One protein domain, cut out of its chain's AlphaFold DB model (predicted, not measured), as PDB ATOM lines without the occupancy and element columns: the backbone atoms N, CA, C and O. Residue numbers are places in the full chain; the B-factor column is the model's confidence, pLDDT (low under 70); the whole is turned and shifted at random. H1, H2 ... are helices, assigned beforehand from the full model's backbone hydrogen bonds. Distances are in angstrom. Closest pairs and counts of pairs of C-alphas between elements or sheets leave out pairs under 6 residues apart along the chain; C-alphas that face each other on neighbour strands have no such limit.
ATOM      1  N   SER A   4       4.236  45.419  43.398       36.75
ATOM      2  CA  SER A   4       2.865  45.674  42.938       36.75
ATOM      3  C   SER A   4       2.760  46.861  41.971       36.75
ATOM      4  O   SER A   4       1.928  46.841  41.064       36.75
ATOM      5  N   THR A   5       3.621  47.872  42.110       47.12
ATOM      6  CA  THR A   5       3.656  49.043  41.225       47.12
ATOM      7  C   THR A   5       4.285  48.696  39.875       47.12
ATOM      8  O   THR A   5       3.774  49.136  38.848       47.12
ATOM      9  N   LEU A   6       5.328  47.856  39.873       48.69
ATOM     10  CA  LEU A   6       6.010  47.341  38.675       48.69
ATOM     11  C   LEU A   6       5.139  46.359  37.879       48.69
ATOM     12  O   LEU A   6       5.068  46.454  36.655       48.69
ATOM     13  N   LEU A   7       4.427  45.453  38.560       45.38
ATOM     14  CA  LEU A   7       3.475  44.558  37.896       45.38
ATOM     15  C   LEU A   7       2.317  45.351  37.281       45.38
ATOM     16  O   LEU A   7       1.934  45.089  36.147       45.38
ATOM     17  N   SER A   8       1.802  46.360  37.994       51.12
ATOM     18  CA  SER A   8       0.734  47.236  37.496       51.12
ATOM     19  C   SER A   8       1.164  48.020  36.249       51.12
ATOM     20  O   SER A   8       0.447  48.028  35.250       51.12
ATOM     21  N   THR A   9       2.368  48.603  36.244       53.53
ATOM     22  CA  THR A   9       2.886  49.356  35.083       53.53
ATOM     23  C   THR A   9       3.182  48.461  33.880       53.53
ATOM     24  O   THR A   9       2.837  48.820  32.755       53.53
ATOM     25  N   ARG A  10       3.745  47.264  34.085       56.75
ATOM     26  CA  ARG A  10       4.015  46.315  32.988       56.75
ATOM     27  C   ARG A  10       2.746  45.661  32.430       56.75
ATOM     28  O   ARG A  10       2.670  45.375  31.240       56.75
ATOM     29  N   PHE A  11       1.716  45.470  33.253       53.19
ATOM     30  CA  PHE A  11       0.413  44.991  32.788       53.19
ATOM     31  C   PHE A  11      -0.359  46.088  32.037       53.19
ATOM     32  O   PHE A  11      -0.999  45.814  31.022       53.19
ATOM     33  N   MET A  12      -0.228  47.343  32.482       55.31
ATOM     34  CA  MET A  12      -0.729  48.525  31.774       55.31
ATOM     35  C   MET A  12      -0.061  48.702  30.407       55.31
ATOM     36  O   MET A  12      -0.753  49.067  29.466       55.31
ATOM     37  N   PHE A  13       1.231  48.380  30.258       55.19
ATOM     38  CA  PHE A  13       1.919  48.353  28.957       55.19
ATOM     39  C   PHE A  13       1.191  47.421  27.987       55.19
ATOM     40  O   PHE A  13       0.759  47.826  26.917       55.19
ATOM     41  N   ILE A  14       0.937  46.187  28.404       58.06
ATOM     42  CA  ILE A  14       0.355  45.182  27.522       58.06
ATOM     43  C   ILE A  14      -1.119  45.478  27.224       58.06
ATOM     44  O   ILE A  14      -1.522  45.459  26.062       58.06
ATOM     45  N   ALA A  15      -1.895  45.878  28.232       53.31
ATOM     46  CA  ALA A  15      -3.262  46.355  28.038       53.31
ATOM     47  C   ALA A  15      -3.331  47.606  27.141       53.31
ATOM     48  O   ALA A  15      -4.267  47.736  26.357       53.31
ATOM     49  N   SER A  16      -2.333  48.494  27.200       56.47
ATOM     50  CA  SER A  16      -2.222  49.696  26.367       56.47
ATOM     51  C   SER A  16      -1.876  49.393  24.921       56.47
ATOM     52  O   SER A  16      -2.511  49.954  24.028       56.47
ATOM     53  N   THR A  17      -0.931  48.484  24.659       55.41
ATOM     54  CA  THR A  17      -0.623  48.048  23.290       55.41
ATOM     55  C   THR A  17      -1.861  47.432  22.660       55.41
ATOM     56  O   THR A  17      -2.221  47.798  21.546       55.41
ATOM     57  N   ILE A  18      -2.563  46.566  23.399       58.12
ATOM     58  CA  ILE A  18      -3.812  45.945  22.944       58.12
ATOM     59  C   ILE A  18      -4.889  47.002  22.734       58.12
ATOM     60  O   ILE A  18      -5.550  46.991  21.707       58.12
ATOM     61  N   HIS A  19      -5.076  47.929  23.674       54.97
ATOM     62  CA  HIS A  19      -6.109  48.955  23.571       54.97
ATOM     63  C   HIS A  19      -5.827  49.929  22.428       54.97
ATOM     64  O   HIS A  19      -6.743  50.288  21.696       54.97
ATOM     65  N   THR A  20      -4.572  50.329  22.230       54.16
ATOM     66  CA  THR A  20      -4.138  51.177  21.114       54.16
ATOM     67  C   THR A  20      -4.336  50.452  19.792       54.16
ATOM     68  O   THR A  20      -4.906  51.017  18.867       54.16
ATOM     69  N   PHE A  21      -3.956  49.179  19.712       54.66
ATOM     70  CA  PHE A  21      -4.118  48.376  18.504       54.66
ATOM     71  C   PHE A  21      -5.596  48.077  18.197       54.66
ATOM     72  O   PHE A  21      -6.015  48.201  17.049       54.66
ATOM     73  N   CYS A  22      -6.416  47.776  19.209       51.28
ATOM     74  CA  CYS A  22      -7.865  47.596  19.074       51.28
ATOM     75  C   CYS A  22      -8.575  48.907  18.723       51.28
ATOM     76  O   CYS A  22      -9.416  48.910  17.836       51.28
ATOM     77  N   THR A  23      -8.218  50.030  19.355       51.50
ATOM     78  CA  THR A  23      -8.816  51.341  19.048       51.50
ATOM     79  C   THR A  23      -8.451  51.779  17.632       51.50
ATOM     80  O   THR A  23      -9.316  52.256  16.913       51.50
ATOM     81  N   LEU A  24      -7.210  51.546  17.194       48.12
ATOM     82  CA  LEU A  24      -6.797  51.798  15.812       48.12
ATOM     83  C   LEU A  24      -7.466  50.846  14.809       48.12
ATOM     84  O   LEU A  24      -7.684  51.249  13.676       48.12
ATOM     85  N   SER A  25      -7.808  49.616  15.203       46.69
ATOM     86  CA  SER A  25      -8.488  48.654  14.321       46.69
ATOM     87  C   SER A  25     -10.005  48.877  14.240       46.69
ATOM     88  O   SER A  25     -10.605  48.552  13.227       46.69
ATOM     89  N   CYS A  26     -10.638  49.438  15.278       44.00
ATOM     90  CA  CYS A  26     -12.085  49.694  15.291       44.00
ATOM     91  C   CYS A  26     -12.495  51.018  14.628       44.00
ATOM     92  O   CYS A  26     -13.674  51.187  14.333       44.00
ATOM     93  N   GLN A  27     -11.579  51.978  14.456       44.97
ATOM     94  CA  GLN A  27     -11.956  53.338  14.053       44.97
ATOM     95  C   GLN A  27     -12.003  53.560  12.537       44.97
ATOM     96  O   GLN A  27     -12.645  54.509  12.107       44.97
ATOM     97  N   ASP A  28     -11.412  52.673  11.736       40.53
ATOM     98  CA  ASP A  28     -11.479  52.757  10.282       40.53
ATOM     99  C   ASP A  28     -11.642  51.359   9.681       40.53
ATOM    100  O   ASP A  28     -10.818  50.476   9.903       40.53
ATOM    101  N   ASN A  29     -12.651  51.190   8.826       42.59
ATOM    102  CA  ASN A  29     -12.861  50.026   7.955       42.59
ATOM    103  C   ASN A  29     -11.773  49.931   6.849       42.59
ATOM    104  O   ASN A  29     -12.050  49.602   5.697       42.59
ATOM    105  N   THR A  30     -10.529  50.322   7.155       41.66
ATOM    106  CA  THR A  30      -9.406  50.396   6.214       41.66
ATOM    107  C   THR A  30      -8.133  49.789   6.819       41.66
ATOM    108  O   THR A  30      -7.928  49.840   8.031       41.66
ATOM    109  N   PRO A  31      -7.237  49.211   5.993       45.16
ATOM    110  CA  PRO A  31      -6.161  48.334   6.453       45.16
ATOM    111  C   PRO A  31      -5.018  49.127   7.112       45.16
ATOM    112  O   PRO A  31      -3.994  49.429   6.490       45.16
ATOM    113  N   ILE A  32      -5.170  49.463   8.395       43.28
ATOM    114  CA  ILE A  32      -4.180  50.200   9.201       43.28
ATOM    115  C   ILE A  32      -2.943  49.351   9.530       43.28
ATOM    116  O   ILE A  32      -1.854  49.910   9.715       43.28
ATOM    117  N   ILE A  33      -3.040  48.016   9.450       42.09
ATOM    118  CA  ILE A  33      -1.877  47.113   9.527       42.09
ATOM    119  C   ILE A  33      -0.794  47.529   8.503       42.09
ATOM    120  O   ILE A  33       0.400  47.445   8.797       42.09
ATOM    121  N   ARG A  34      -1.170  48.138   7.360       42.50
ATOM    122  CA  ARG A  34      -0.212  48.671   6.367       42.50
ATOM    123  C   ARG A  34       0.634  49.855   6.855       42.50
ATOM    124  O   ARG A  34       1.730  50.047   6.328       42.50
ATOM    125  N   ARG A  35       0.167  50.682   7.800       38.94
ATOM    126  CA  ARG A  35       0.887  51.910   8.209       38.94
ATOM    127  C   ARG A  35       1.885  51.673   9.340       38.94
ATOM    128  O   ARG A  35       2.975  52.237   9.288       38.94
ATOM    129  N   VAL A  36       1.568  50.810  10.306       42.03
ATOM    130  CA  VAL A  36       2.514  50.450  11.382       42.03
ATOM    131  C   VAL A  36       3.622  49.534  10.846       42.03
ATOM    132  O   VAL A  36       4.794  49.734  11.167       42.03
ATOM    133  N   ALA A  37       3.289  48.625   9.923       39.22
ATOM    134  CA  ALA A  37       4.260  47.774   9.237       39.22
ATOM    135  C   ALA A  37       5.246  48.544   8.333       39.22
ATOM    136  O   ALA A  37       6.359  48.083   8.112       39.22
ATOM    137  N   ARG A  38       4.885  49.737   7.834       39.84
ATOM    138  CA  ARG A  38       5.767  50.551   6.972       39.84
ATOM    139  C   ARG A  38       6.938  51.215   7.704       39.84
ATOM    140  O   ARG A  38       7.887  51.615   7.041       39.84
ATOM    141  N   ARG A  39       6.894  51.361   9.036       43.84
ATOM    142  CA  ARG A  39       7.969  52.033   9.800       43.84
ATOM    143  C   ARG A  39       9.053  51.099  10.328       43.84
ATOM    144  O   ARG A  39      10.111  51.577  10.719       43.84
ATOM    145  N   LYS A  40       8.828  49.789  10.337       48.12
ATOM    146  CA  LYS A  40       9.836  48.808  10.744       48.12
ATOM    147  C   LYS A  40       9.969  47.814   9.606       48.12
ATOM    148  O   LYS A  40       8.976  47.223   9.218       48.12
ATOM    149  N   ASN A  41      11.179  47.665   9.072       41.75
ATOM    150  CA  ASN A  41      11.550  46.738   8.000       41.75
ATOM    151  C   ASN A  41      11.178  45.294   8.420       41.75
ATOM    152  O   ASN A  41      11.945  44.586   9.081       41.75
ATOM    153  N   ILE A  42       9.918  44.924   8.210       50.00
ATOM    154  CA  ILE A  42       9.316  43.634   8.538       50.00
ATOM    155  C   ILE A  42       9.143  42.940   7.197       50.00
ATOM    156  O   ILE A  42       8.566  43.511   6.273       50.00
ATOM    157  N   SER A  43       9.696  41.732   7.094       46.66
ATOM    158  CA  SER A  43       9.703  40.948   5.863       46.66
ATOM    159  C   SER A  43       8.291  40.854   5.278       46.66
ATOM    160  O   SER A  43       7.353  40.421   5.952       46.66
ATOM    161  N   SER A  44       8.143  41.272   4.023       48.66
ATOM    162  CA  SER A  44       6.881  41.323   3.274       48.66
ATOM    163  C   SER A  44       6.161  39.970   3.202       48.66
ATOM    164  O   SER A  44       4.940  39.934   3.063       48.66
ATOM    165  N   SER A  45       6.887  38.863   3.377       45.06
ATOM    166  CA  SER A  45       6.346  37.502   3.404       45.06
ATOM    167  C   SER A  45       5.540  37.167   4.667       45.06
ATOM    168  O   SER A  45       4.547  36.451   4.569       45.06
ATOM    169  N   LEU A  46       5.889  37.715   5.840       46.50
ATOM    170  CA  LEU A  46       5.143  37.475   7.090       46.50
ATOM    171  C   LEU A  46       3.846  38.291   7.160       46.50
ATOM    172  O   LEU A  46       2.849  37.821   7.701       46.50
ATOM    173  N   LEU A  47       3.836  39.481   6.554       50.12
ATOM    174  CA  LEU A  47       2.648  40.336   6.459       50.12
ATOM    175  C   LEU A  47       1.557  39.739   5.560       50.12
ATOM    176  O   LEU A  47       0.380  40.018   5.764       50.12
ATOM    177  N   CYS A  48       1.918  38.921   4.568       40.78
ATOM    178  CA  CYS A  48       0.941  38.325   3.656       40.78
ATOM    179  C   CYS A  48       0.112  37.207   4.315       40.78
ATOM    180  O   CYS A  48      -1.058  37.056   3.978       40.78
ATOM    181  N   LEU A  49       0.685  36.461   5.269       43.31
ATOM    182  CA  LEU A  49      -0.006  35.376   5.984       43.31
ATOM    183  C   LEU A  49      -0.880  35.876   7.140       43.31
ATOM    184  O   LEU A  49      -1.897  35.266   7.447       43.31
ATOM    185  N   THR A  50      -0.514  36.985   7.784       50.44
ATOM    186  CA  THR A  50      -1.319  37.557   8.871       50.44
ATOM    187  C   THR A  50      -2.498  38.374   8.343       50.44
ATOM    188  O   THR A  50      -3.576  38.333   8.926       50.44
ATOM    189  N   ASN A  51      -2.338  39.076   7.218       48.97
ATOM    190  CA  ASN A  51      -3.393  39.945   6.688       48.97
ATOM    191  C   ASN A  51      -4.608  39.178   6.140       48.97
ATOM    192  O   ASN A  51      -5.718  39.687   6.224       48.97
ATOM    193  N   THR A  52      -4.440  37.961   5.620       46.69
ATOM    194  CA  THR A  52      -5.579  37.167   5.122       46.69
ATOM    195  C   THR A  52      -6.359  36.470   6.233       46.69
ATOM    196  O   THR A  52      -7.525  36.148   6.040       46.69
ATOM    197  N   ILE A  53      -5.740  36.245   7.397       53.56
ATOM    198  CA  ILE A  53      -6.378  35.574   8.539       53.56
ATOM    199  C   ILE A  53      -7.147  36.580   9.404       53.56
ATOM    200  O   ILE A  53      -8.190  36.239   9.954       53.56
ATOM    201  N   PHE A  54      -6.666  37.821   9.520       55.47
ATOM    202  CA  PHE A  54      -7.209  38.779  10.485       55.47
ATOM    203  C   PHE A  54      -8.297  39.722   9.958       55.47
ATOM    204  O   PHE A  54      -9.040  40.250  10.780       55.47
ATOM    205  N   ASP A  55      -8.451  39.902   8.642       58.06
ATOM    206  CA  ASP A  55      -9.466  40.825   8.093       58.06
ATOM    207  C   ASP A  55     -10.913  40.292   8.200       58.06
ATOM    208  O   ASP A  55     -11.862  41.060   8.052       58.06
ATOM    209  N   THR A  56     -11.114  39.005   8.512       68.88
ATOM    210  CA  THR A  56     -12.455  38.401   8.677       68.88
ATOM    211  C   THR A  56     -12.627  37.575   9.950       68.88
ATOM    212  O   THR A  56     -13.655  36.917  10.106       68.88
ATOM    213  N   ASP A  57     -11.654  37.566  10.868       80.44
ATOM    214  CA  ASP A  57     -11.780  36.786  12.104       80.44
ATOM    215  C   ASP A  57     -12.642  37.541  13.137       80.44
ATOM    216  O   ASP A  57     -12.184  38.546  13.692       80.44
ATOM    217  N   PRO A  58     -13.858  37.059  13.475       83.94
ATOM    218  CA  PRO A  58     -14.714  37.701  14.476       83.94
ATOM    219  C   PRO A  58     -14.078  37.732  15.876       83.94
ATOM    220  O   PRO A  58     -14.541  38.458  16.756       83.94
ATOM    221  N   LEU A  59     -13.017  36.950  16.107       87.31
ATOM    222  CA  LEU A  59     -12.296  36.863  17.370       87.31
ATOM    223  C   LEU A  59     -10.962  37.617  17.363       87.31
ATOM    224  O   LEU A  59     -10.204  37.471  18.322       87.31
ATOM    225  N   ILE A  60     -10.671  38.454  16.361       86.44
ATOM    226  CA  ILE A  60      -9.378  39.154  16.255       86.44
ATOM    227  C   ILE A  60      -9.012  39.934  17.523       86.44
ATOM    228  O   ILE A  60      -7.922  39.768  18.075       86.44
ATOM    229  N   HIS A  61      -9.948  40.710  18.072       85.44
ATOM    230  CA  HIS A  61      -9.720  41.469  19.303       85.44
ATOM    231  C   HIS A  61      -9.484  40.559  20.515       85.44
ATOM    232  O   HIS A  61      -8.650  40.864  21.368       85.44
ATOM    233  N   TYR A  62     -10.189  39.427  20.577       88.19
ATOM    234  CA  TYR A  62     -10.025  38.450  21.650       88.19
ATOM    235  C   TYR A  62      -8.673  37.736  21.552       88.19
ATOM    236  O   TYR A  62      -7.968  37.662  22.553       88.19
ATOM    237  N   ARG A  63      -8.267  37.287  20.354       91.69
ATOM    238  CA  ARG A  63      -6.947  36.683  20.102       91.69
ATOM    239  C   ARG A  63      -5.828  37.644  20.473       91.69
ATOM    240  O   ARG A  63      -4.903  37.256  21.179       91.69
ATOM    241  N   LEU A  64      -5.933  38.905  20.057       89.25
ATOM    242  CA  LEU A  64      -4.923  39.910  20.368       89.25
ATOM    243  C   LEU A  64      -4.807  40.153  21.876       89.25
ATOM    244  O   LEU A  64      -3.697  40.161  22.410       89.25
ATOM    245  N   LEU A  65      -5.943  40.315  22.564       89.75
ATOM    246  CA  LEU A  65      -5.979  40.485  24.015       89.75
ATOM    247  C   LEU A  65      -5.378  39.270  24.735       89.75
ATOM    248  O   LEU A  65      -4.533  39.423  25.617       89.75
ATOM    249  N   PHE A  66      -5.789  38.071  24.326       93.62
ATOM    250  CA  PHE A  66      -5.336  36.804  24.886       93.62
ATOM    251  C   PHE A  66      -3.827  36.607  24.716       93.62
ATOM    252  O   PHE A  66      -3.139  36.337  25.696       93.62
ATOM    253  N   LEU A  67      -3.291  36.795  23.508       94.12
ATOM    254  CA  LEU A  67      -1.866  36.591  23.219       94.12
ATOM    255  C   LEU A  67      -0.975  37.579  23.946       94.12
ATOM    256  O   LEU A  67       0.085  37.223  24.461       94.12
ATOM    257  N   SER A  68      -1.432  38.818  24.015       91.38
ATOM    258  CA  SER A  68      -0.731  39.864  24.729       91.38
ATOM    259  C   SER A  68      -0.676  39.537  26.223       91.38
ATOM    260  O   SER A  68       0.403  39.576  26.808       91.38
ATOM    261  N   LEU A  69      -1.793  39.110  26.828       92.62
ATOM    262  CA  LEU A  69      -1.843  38.678  28.227       92.62
ATOM    263  C   LEU A  69      -0.977  37.437  28.502       92.62
ATOM    264  O   LEU A  69      -0.234  37.410  29.483       92.62
ATOM    265  N   LEU A  70      -1.066  36.427  27.637       94.19
ATOM    266  CA  LEU A  70      -0.271  35.203  27.721       94.19
ATOM    267  C   LEU A  70       1.223  35.542  27.716       94.19
ATOM    268  O   LEU A  70       1.962  35.123  28.608       94.19
ATOM    269  N   THR A  71       1.651  36.372  26.763       93.31
ATOM    270  CA  THR A  71       3.049  36.806  26.625       93.31
ATOM    271  C   THR A  71       3.484  37.656  27.820       93.31
ATOM    272  O   THR A  71       4.551  37.423  28.378       93.31
ATOM    273  N   ALA A  72       2.638  38.582  28.288       90.62
ATOM    274  CA  ALA A  72       2.885  39.353  29.511       90.62
ATOM    275  C   ALA A  72       3.265  38.444  30.661       90.62
ATOM    276  O   ALA A  72       4.312  38.576  31.284       90.62
ATOM    277  N   TYR A  73       2.369  37.510  30.943       91.19
ATOM    278  CA  TYR A  73       2.445  36.711  32.134       91.19
ATOM    279  C   TYR A  73       3.651  35.778  32.077       91.19
ATOM    280  O   TYR A  73       4.370  35.650  33.064       91.19
ATOM    281  N   LYS A  74       3.876  35.147  30.920       92.50
ATOM    282  CA  LYS A  74       4.927  34.148  30.734       92.50
ATOM    283  C   LYS A  74       6.335  34.732  30.818       92.50
ATOM    284  O   LYS A  74       7.232  34.031  31.264       92.50
ATOM    285  N   TYR A  75       6.518  35.986  30.403       88.06
ATOM    286  CA  TYR A  75       7.839  36.617  30.323       88.06
ATOM    287  C   TYR A  75       8.102  37.669  31.412       88.06
ATOM    288  O   TYR A  75       9.247  38.076  31.592       88.06
ATOM    289  N   ILE A  76       7.078  38.113  32.151       86.44
ATOM    290  CA  ILE A  76       7.255  38.995  33.320       86.44
ATOM    291  C   ILE A  76       7.480  38.188  34.601       86.44
ATOM    292  O   ILE A  76       8.236  38.634  35.461       86.44
ATOM    293  N   ASN A  77       6.805  37.045  34.756       86.44
ATOM    294  CA  ASN A  77       6.899  36.236  35.968       86.44
ATOM    295  C   ASN A  77       7.994  35.173  35.832       86.44
ATOM    296  O   ASN A  77       8.151  34.575  34.772       86.44
ATOM    297  N   GLU A  78       8.695  34.886  36.929       87.38
ATOM    298  CA  GLU A  78       9.695  33.807  36.992       87.38
ATOM    299  C   GLU A  78       9.053  32.421  36.831       87.38
ATOM    300  O   GLU A  78       9.643  31.505  36.262       87.38
ATOM    301  N   LEU A  79       7.807  32.278  37.292       88.44
ATOM    302  CA  LEU A  79       7.021  31.058  37.157       88.44
ATOM    303  C   LEU A  79       6.147  31.134  35.904       88.44
ATOM    304  O   LEU A  79       5.070  31.737  35.899       88.44
ATOM    305  N   SER A  80       6.603  30.493  34.830       85.50
ATOM    306  CA  SER A  80       5.840  30.419  33.588       85.50
ATOM    307  C   SER A  80       4.717  29.383  33.689       85.50
ATOM    308  O   SER A  80       4.965  28.198  33.914       85.50
ATOM    309  N   VAL A  81       3.478  29.810  33.453       91.38
ATOM    310  CA  VAL A  81       2.329  28.908  33.314       91.38
ATOM    311  C   VAL A  81       2.359  28.243  31.934       91.38
ATOM    312  O   VAL A  81       2.524  28.916  30.915       91.38
ATOM    313  N   ALA A  82       2.182  26.919  31.891       94.31
ATOM    314  CA  ALA A  82       2.165  26.152  30.648       94.31
ATOM    315  C   ALA A  82       0.982  26.540  29.744       94.31
ATOM    316  O   ALA A  82      -0.118  26.822  30.222       94.31
ATOM    317  N   ASN A  83       1.167  26.459  28.423       94.69
ATOM    318  CA  ASN A  83       0.130  26.805  27.442       94.69
ATOM    319  C   ASN A  83      -1.142  25.948  27.577       94.69
ATOM    320  O   ASN A  83      -2.225  26.408  27.233       94.69
ATOM    321  N   LEU A  84      -1.039  24.747  28.157       96.19
ATOM    322  CA  LEU A  84      -2.194  23.911  28.498       96.19
ATOM    323  C   LEU A  84      -3.152  24.599  29.486       96.19
ATOM    324  O   LEU A  84      -4.363  24.458  29.366       96.19
ATOM    325  N   ALA A  85      -2.635  25.360  30.452       94.00
ATOM    326  CA  ALA A  85      -3.485  26.111  31.370       94.00
ATOM    327  C   ALA A  85      -4.141  27.306  30.662       94.00
ATOM    328  O   ALA A  85      -5.333  27.531  30.830       94.00
ATOM    329  N   TRP A  86      -3.404  28.009  29.796       94.50
ATOM    330  CA  TRP A  86      -3.959  29.092  28.976       94.50
ATOM    331  C   TRP A  86      -5.047  28.618  28.009       94.50
ATOM    332  O   TRP A  86      -6.039  29.316  27.812       94.50
ATOM    333  N   GLN A  87      -4.894  27.416  27.449       95.69
ATOM    334  CA  GLN A  87      -5.914  26.768  26.629       95.69
ATOM    335  C   GLN A  87      -7.209  26.558  27.431       95.69
ATOM    336  O   GLN A  87      -8.276  26.957  26.966       95.69
ATOM    337  N   ARG A  88      -7.119  26.051  28.667       93.44
ATOM    338  CA  ARG A  88      -8.284  25.891  29.558       93.44
ATOM    339  C   ARG A  88      -8.951  27.227  29.900       93.44
ATOM    340  O   ARG A  88     -10.173  27.334  29.860       93.44
ATOM    341  N   GLU A  89      -8.162  28.267  30.173       92.19
ATOM    342  CA  GLU A  89      -8.681  29.617  30.456       92.19
ATOM    343  C   GLU A  89      -9.363  30.264  29.238       92.19
ATOM    344  O   GLU A  89     -10.228  31.130  29.390       92.19
ATOM    345  N   SER A  90      -9.041  29.808  28.021       91.56
ATOM    346  CA  SER A  90      -9.729  30.238  26.799       91.56
ATOM    347  C   SER A  90     -11.139  29.650  26.637       91.56
ATOM    348  O   SER A  90     -11.814  29.976  25.664       91.56
ATOM    349  N   GLN A  91     -11.615  28.832  27.590       91.19
ATOM    350  CA  GLN A  91     -12.920  28.151  27.541       91.19
ATOM    351  C   GLN A  91     -13.080  27.311  26.268       91.19
ATOM    352  O   GLN A  91     -14.106  27.388  25.594       91.19
ATOM    353  N   ASP A  92     -12.016  26.589  25.904       89.12
ATOM    354  CA  ASP A  92     -11.943  25.742  24.709       89.12
ATOM    355  C   ASP A  92     -12.234  26.481  23.386       89.12
ATOM    356  O   ASP A  92     -12.526  25.858  22.368       89.12
ATOM    357  N   LYS A  93     -12.105  27.820  23.364       92.50
ATOM    358  CA  LYS A  93     -12.200  28.618  22.127       92.50
ATOM    359  C   LYS A  93     -11.059  28.338  21.160       92.50
ATOM    360  O   LYS A  93     -11.219  28.567  19.966       92.50
ATOM    361  N   PHE A  94      -9.920  27.897  21.687       95.38
ATOM    362  CA  PHE A  94      -8.734  27.557  20.918       95.38
ATOM    363  C   PHE A  94      -8.232  26.177  21.326       95.38
ATOM    364  O   PHE A  94      -8.207  25.827  22.509       95.38
ATOM    365  N   SER A  95      -7.784  25.409  20.339       96.12
ATOM    366  CA  SER A  95      -7.022  24.188  20.585       96.12
ATOM    367  C   SER A  95      -5.635  24.514  21.159       96.12
ATOM    368  O   SER A  95      -5.105  25.616  20.991       96.12
ATOM    369  N   LEU A  96      -5.001  23.546  21.827       96.69
ATOM    370  CA  LEU A  96      -3.640  23.730  22.349       96.69
ATOM    371  C   LEU A  96      -2.634  24.037  21.225       96.69
ATOM    372  O   LEU A  96      -1.730  24.854  21.402       96.69
ATOM    373  N   GLU A  97      -2.801  23.396  20.068       96.00
ATOM    374  CA  GLU A  97      -1.963  23.628  18.893       96.00
ATOM    375  C   GLU A  97      -2.115  25.056  18.361       96.00
ATOM    376  O   GLU A  97      -1.104  25.720  18.117       96.00
ATOM    377  N   GLU A  98      -3.346  25.571  18.280       94.81
ATOM    378  CA  GLU A  98      -3.601  26.966  17.909       94.81
ATOM    379  C   GLU A  98      -2.979  27.947  18.898       94.81
ATOM    380  O   GLU A  98      -2.351  28.908  18.468       94.81
ATOM    381  N   VAL A  99      -3.107  27.719  20.212       95.94
ATOM    382  CA  VAL A  99      -2.481  28.592  21.223       95.94
ATOM    383  C   VAL A  99      -0.967  28.648  21.017       95.94
ATOM    384  O   VAL A  99      -0.386  29.733  20.991       95.94
ATOM    385  N   ASN A 100      -0.336  27.494  20.795       96.38
ATOM    386  CA  ASN A 100       1.098  27.412  20.530       96.38
ATOM    387  C   ASN A 100       1.489  28.121  19.221       96.38
ATOM    388  O   ASN A 100       2.509  28.810  19.170       96.38
ATOM    389  N   ALA A 101       0.706  27.948  18.153       94.06
ATOM    390  CA  ALA A 101       0.953  28.592  16.867       94.06
ATOM    391  C   ALA A 101       0.801  30.114  16.965       94.06
ATOM    392  O   ALA A 101       1.698  30.849  16.548       94.06
ATOM    393  N   MET A 102      -0.284  30.579  17.583       94.62
ATOM    394  CA  MET A 102      -0.544  31.994  17.804       94.62
ATOM    395  C   MET A 102       0.544  32.648  18.660       94.62
ATOM    396  O   MET A 102       0.989  33.741  18.321       94.62
ATOM    397  N   GLU A 103       1.011  31.994  19.730       95.25
ATOM    398  CA  GLU A 103       2.101  32.515  20.565       95.25
ATOM    399  C   GLU A 103       3.385  32.701  19.745       95.25
ATOM    400  O   GLU A 103       3.973  33.782  19.751       95.25
ATOM    401  N   ARG A 104       3.800  31.677  18.984       94.62
ATOM    402  CA  ARG A 104       4.993  31.764  18.124       94.62
ATOM    403  C   ARG A 104       4.870  32.876  17.088       94.62
ATOM    404  O   ARG A 104       5.821  33.629  16.883       94.62
ATOM    405  N   MET A 105       3.703  32.999  16.455       90.12
ATOM    406  CA  MET A 105       3.431  34.074  15.500       90.12
ATOM    407  C   MET A 105       3.504  35.445  16.174       90.12
ATOM    408  O   MET A 105       4.138  36.354  15.642       90.12
ATOM    409  N   PHE A 106       2.914  35.592  17.359       92.62
ATOM    410  CA  PHE A 106       2.921  36.837  18.116       92.62
ATOM    411  C   PHE A 106       4.336  37.262  18.519       92.62
ATOM    412  O   PHE A 106       4.741  38.390  18.249       92.62
ATOM    413  N   LEU A 107       5.136  36.339  19.054       92.19
ATOM    414  CA  LEU A 107       6.540  36.589  19.385       92.19
ATOM    415  C   LEU A 107       7.377  36.929  18.147       92.19
ATOM    416  O   LEU A 107       8.204  37.842  18.191       92.19
ATOM    417  N   SER A 108       7.124  36.255  17.021       90.62
ATOM    418  CA  SER A 108       7.767  36.575  15.745       90.62
ATOM    419  C   SER A 108       7.410  37.982  15.258       90.62
ATOM    420  O   SER A 108       8.283  38.677  14.738       90.62
ATOM    421  N   MET A 109       6.160  38.429  15.427       85.25
ATOM    422  CA  MET A 109       5.747  39.798  15.087       85.25
ATOM    423  C   MET A 109       6.451  40.835  15.962       85.25
ATOM    424  O   MET A 109       6.865  41.882  15.466       85.25
ATOM    425  N   LEU A 110       6.641  40.520  17.245       86.25
ATOM    426  CA  LEU A 110       7.411  41.344  18.176       86.25
ATOM    427  C   LEU A 110       8.924  41.261  17.939       86.25
ATOM    428  O   LEU A 110       9.673  41.987  18.584       86.25
ATOM    429  N   LYS A 111       9.398  40.391  17.035       90.19
ATOM    430  CA  LYS A 111      10.824  40.075  16.848       90.19
ATOM    431  C   LYS A 111      11.513  39.683  18.164       90.19
ATOM    432  O   LYS A 111      12.693  39.966  18.343       90.19
ATOM    433  N   PHE A 112      10.768  39.055  19.076       88.88
ATOM    434  CA  PHE A 112      11.210  38.725  20.436       88.88
ATOM    435  C   PHE A 112      11.692  39.933  21.267       88.88
ATOM    436  O   PHE A 112      12.346  39.757  22.293       88.88
ATOM    437  N   ASP A 113      11.338  41.157  20.867       87.69
ATOM    438  CA  ASP A 113      11.656  42.377  21.603       87.69
ATOM    439  C   ASP A 113      10.609  42.621  22.698       87.69
ATOM    440  O   ASP A 113       9.609  43.316  22.512       87.69
ATOM    441  N   LEU A 114      10.806  41.954  23.840       86.19
ATOM    442  CA  LEU A 114       9.928  42.026  25.018       86.19
ATOM    443  C   LEU A 114      10.436  43.012  26.082       86.19
ATOM    444  O   LEU A 114       9.926  43.054  27.204       86.19
ATOM    445  N   ARG A 115      11.477  43.779  25.757       82.69
ATOM    446  CA  ARG A 115      12.162  44.681  26.681       82.69
ATOM    447  C   ARG A 115      11.329  45.945  26.896       82.69
ATOM    448  O   ARG A 115      11.039  46.684  25.963       82.69
ATOM    449  N   VAL A 116      10.972  46.217  28.151       70.19
ATOM    450  CA  VAL A 116      10.363  47.490  28.583       70.19
ATOM    451  C   VAL A 116      11.392  48.219  29.442       70.19
ATOM    452  O   VAL A 116      11.297  48.236  30.668       70.19
ATOM    453  N   GLU A 117      12.456  48.703  28.804       68.19
ATOM    454  CA  GLU A 117      13.692  49.080  29.509       68.19
ATOM    455  C   GLU A 117      13.727  50.528  30.011       68.19
ATOM    456  O   GLU A 117      14.420  50.812  30.982       68.19
ATOM    457  N   ASP A 118      12.961  51.436  29.414       80.31
ATOM    458  CA  ASP A 118      13.144  52.871  29.625       80.31
ATOM    459  C   ASP A 118      11.920  53.528  30.294       80.31
ATOM    460  O   ASP A 118      10.773  53.361  29.868       80.31
ATOM    461  N   SER A 119      12.172  54.291  31.364       81.69
ATOM    462  CA  SER A 119      11.164  55.089  32.073       81.69
ATOM    463  C   SER A 119      10.555  56.186  31.192       81.69
ATOM    464  O   SER A 119       9.379  56.507  31.352       81.69
ATOM    465  N   GLY A 120      11.309  56.716  30.228       83.69
ATOM    466  CA  GLY A 120      10.846  57.631  29.186       83.69
ATOM    467  C   GLY A 120       9.823  56.978  28.261       83.69
ATOM    468  O   GLY A 120       8.736  57.519  28.072       83.69
ATOM    469  N   THR A 121      10.109  55.770  27.777       78.75
ATOM    470  CA  THR A 121       9.166  54.962  26.994       78.75
ATOM    471  C   THR A 121       7.894  54.712  27.803       78.75
ATOM    472  O   THR A 121       6.795  54.942  27.314       78.75
ATOM    473  N   GLN A 122       8.003  54.332  29.079       80.50
ATOM    474  CA  GLN A 122       6.820  54.166  29.933       80.50
ATOM    475  C   GLN A 122       6.014  55.469  30.081       80.50
ATOM    476  O   GLN A 122       4.785  55.436  30.011       80.50
ATOM    477  N   ALA A 123       6.679  56.617  30.240       85.44
ATOM    478  CA  ALA A 123       6.021  57.918  30.342       85.44
ATOM    479  C   ALA A 123       5.292  58.312  29.045       85.44
ATOM    480  O   ALA A 123       4.145  58.763  29.098       85.44
ATOM    481  N   GLU A 124       5.903  58.081  27.879       84.31
ATOM    482  CA  GLU A 124       5.268  58.312  26.578       84.31
ATOM    483  C   GLU A 124       3.986  57.479  26.434       84.31
ATOM    484  O   GLU A 124       2.960  57.962  25.954       84.31
ATOM    485  N   TRP A 125       4.012  56.236  26.911       79.94
ATOM    486  CA  TRP A 125       2.874  55.327  26.833       79.94
ATOM    487  C   TRP A 125       1.721  55.748  27.737       79.94
ATOM    488  O   TRP A 125       0.568  55.723  27.306       79.94
ATOM    489  N   VAL A 126       2.022  56.161  28.970       85.50
ATOM    490  CA  VAL A 126       1.021  56.735  29.878       85.50
ATOM    491  C   VAL A 126       0.382  57.964  29.233       85.50
ATOM    492  O   VAL A 126      -0.841  58.071  29.186       85.50
ATOM    493  N   HIS A 127       1.189  58.836  28.630       87.19
ATOM    494  CA  HIS A 127       0.688  60.012  27.931       87.19
ATOM    495  C   HIS A 127      -0.199  59.657  26.718       87.19
ATOM    496  O   HIS A 127      -1.249  60.271  26.505       87.19
ATOM    497  N   LEU A 128       0.164  58.636  25.932       80.50
ATOM    498  CA  LEU A 128      -0.671  58.142  24.829       80.50
ATOM    499  C   LEU A 128      -2.009  57.578  25.326       80.50
ATOM    500  O   LEU A 128      -3.047  57.879  24.734       80.50
ATOM    501  N   LEU A 129      -2.005  56.812  26.419       79.19
ATOM    502  CA  LEU A 129      -3.225  56.299  27.046       79.19
ATOM    503  C   LEU A 129      -4.141  57.421  27.517       79.19
ATOM    504  O   LEU A 129      -5.337  57.399  27.228       79.19
ATOM    505  N   GLU A 130      -3.592  58.418  28.208       87.06
ATOM    506  CA  GLU A 130      -4.353  59.582  28.654       87.06
ATOM    507  C   GLU A 130      -4.966  60.330  27.473       87.06
ATOM    508  O   GLU A 130      -6.134  60.711  27.517       87.06
ATOM    509  N   LYS A 131      -4.211  60.493  26.383       86.06
ATOM    510  CA  LYS A 131      -4.697  61.131  25.157       86.06
ATOM    511  C   LYS A 131      -5.845  60.351  24.516       86.06
ATOM    512  O   LYS A 131      -6.824  60.960  24.088       86.06
ATOM    513  N   VAL A 132      -5.742  59.024  24.437       78.75
ATOM    514  CA  VAL A 132      -6.815  58.169  23.901       78.75
ATOM    515  C   VAL A 132      -8.041  58.192  24.818       78.75
ATOM    516  O   VAL A 132      -9.163  58.259  24.323       78.75
ATOM    517  N   SER A 133      -7.834  58.189  26.136       82.75
ATOM    518  CA  SER A 133      -8.906  58.267  27.131       82.75
ATOM    519  C   SER A 133      -9.670  59.594  27.041       82.75
ATOM    520  O   SER A 133     -10.895  59.595  26.932       82.75
ATOM    521  N   LYS A 134      -8.956  60.728  26.969       83.06
ATOM    522  CA  LYS A 134      -9.552  62.072  26.851       83.06
ATOM    523  C   LYS A 134     -10.369  62.241  25.569       83.06
ATOM    524  O   LYS A 134     -11.500  62.705  25.630       83.06
ATOM    525  N   ARG A 135      -9.869  61.747  24.427       75.81
ATOM    526  CA  ARG A 135     -10.604  61.783  23.145       75.81
ATOM    527  C   ARG A 135     -11.975  61.107  23.197       75.81
ATOM    528  O   ARG A 135     -12.835  61.456  22.397       75.81
ATOM    529  N   ARG A 136     -12.175  60.133  24.090       66.12
ATOM    530  CA  ARG A 136     -13.479  59.482  24.266       66.12
ATOM    531  C   ARG A 136     -14.446  60.293  25.124       66.12
ATOM    532  O   ARG A 136     -15.645  60.123  24.954       66.12
ATOM    533  N   LEU A 137     -13.958  61.149  26.024       67.69
ATOM    534  CA  LEU A 137     -14.827  62.005  26.839       67.69
ATOM    535  C   LEU A 137     -15.371  63.201  26.051       67.69
ATOM    536  O   LEU A 137     -16.503  63.610  26.285       67.69
ATOM    537  N   ASP A 138     -14.598  63.723  25.099       69.94
ATOM    538  CA  ASP A 138     -14.956  64.947  24.371       69.94
ATOM    539  C   ASP A 138     -15.950  64.712  23.211       69.94
ATOM    540  O   ASP A 138     -16.389  65.665  22.569       69.94
ATOM    541  N   SER A 139     -16.328  63.456  22.929       62.59
ATOM    542  CA  SER A 139     -17.333  63.098  21.915       62.59
ATOM    543  C   SER A 139     -18.592  62.518  22.581       62.59
ATOM    544  O   SER A 139     -18.705  61.295  22.722       62.59
ATOM    545  N   PRO A 140     -19.560  63.364  22.990       60.78
ATOM    546  CA  PRO A 140     -20.783  62.918  23.667       60.78
ATOM    547  C   PRO A 140     -21.643  61.963  22.819       60.78
ATOM    548  O   PRO A 140     -22.392  61.160  23.375       60.78
TER     549      PRO A 140
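What this domain is: This is residues 4 to 140 of the 196 residues of an uncharacterized protein of Rhizoclosmatium globosum (UniProt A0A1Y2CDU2). Two long helices, H1 and H4, lie side by side and run opposite ways as the core, with H7 packed slantwise on H1 and H6 crossing H4, so that H7, H1, H4 and H6 follow one another across the domain. H5 packs on the first part of H6 at the far side from H7, while the short H2 and H3 sit loosely beyond the end of the row where H1 ends and H4 begins; residues 133 to 140, at the end of H7 and after it, stick out. The printed part has 137 residues with seven named helices, H1 to H7 in order along the chain, and no named strand; the class is all helix. The whole is compact, with a radius of gyration of the C-alphas of 15.9 A, and it spans 42 by 39 by 34 A.

How they stand to each other: H1, residues 4 to 26, touches H4, residues 60 to 76, at a shallow tilt of 22 degrees, opposite ways; the closest C-alphas, those of Ile 18 and Leu 65, are 6.0 A apart. With residues 13 to 20 alone, H1 touches H7, residues 119 to 137, at a steep tilt of 50 degrees, the same way; the closest C-alphas, those of Ser 16 and Leu 129, are 6.7 A apart. H4 and H7 are apart. H2, residues 33 to 37, is apart from H1, but only just, at 8.3 A. It is close to but not clearly touching H3, residues 44 to 54, with the closest C-alphas, those of Ile 33 and Asn 51, 7.9 A apart. H3 and H4 are close but not clearly touching, at a steep tilt of 60 degrees, opposite ways; the closest C-alphas, those of Phe 54 and Ile 60, are 6.2 A apart. H4, with residues 67 to 71 alone, touches H6, residues 96 to 109, with residues 102 to 106 alone of H6. These two are about perpendicular at 80 degrees, and their closest C-alphas, those of Leu 67 and Glu 103, are 6.3 A apart. H3 and H6 are near each other, with 6 pairs of C-alphas within 10 A. H5, residues 83 to 89, touches residues 96 to 100 alone of H6; the two are only just about perpendicular at 71 degrees, and the closest C-alphas, those of Gln 87 and Leu 96, are 5.7 A apart. H4 and H5 are close but not clearly touching, with the C-alphas of Leu 70 and Trp 86 the closest at 7.2 A. The helix packing is mostly crossed, with 1 of 4 touching pairs at a shallow tilt. In H1, H2, H4, H5 and H6 every O i to N i+4 pair is within hydrogen-bond range; in H7 13 of 15 are, and in H3 3 of 7, beside 1 of 8 O i to N i+3 pairs.

Where its parts are: H1 begins at C-alpha 4, (2.865, 45.674, 42.938), and is 31.7 A long from first to last C-alpha. H2 has five residues, and H3 is 16.0 A long. H4 begins at C-alpha 60, (-9.378, 39.154, 16.255), and is 23.8 A long. H5 has seven residues, and H6 is 20.0 A long. H7 is 27.4 A long and ends at C-alpha 137, (-14.827, 62.005, 26.839).

The domain as a whole: The two C-alphas farthest apart, those of Leu 79 and Pro 140, are 44.4 A apart. The printed part has no cut. The link from H3 to H4 is tight, the other links are short, and no link is long. Residues 133 to 140, of which 133 to 137 belong to H7, stand free. The mean pLDDT of the printed part is 72.2; residues 4 to 56, residue 117 and residues 136 to 140 are under 70.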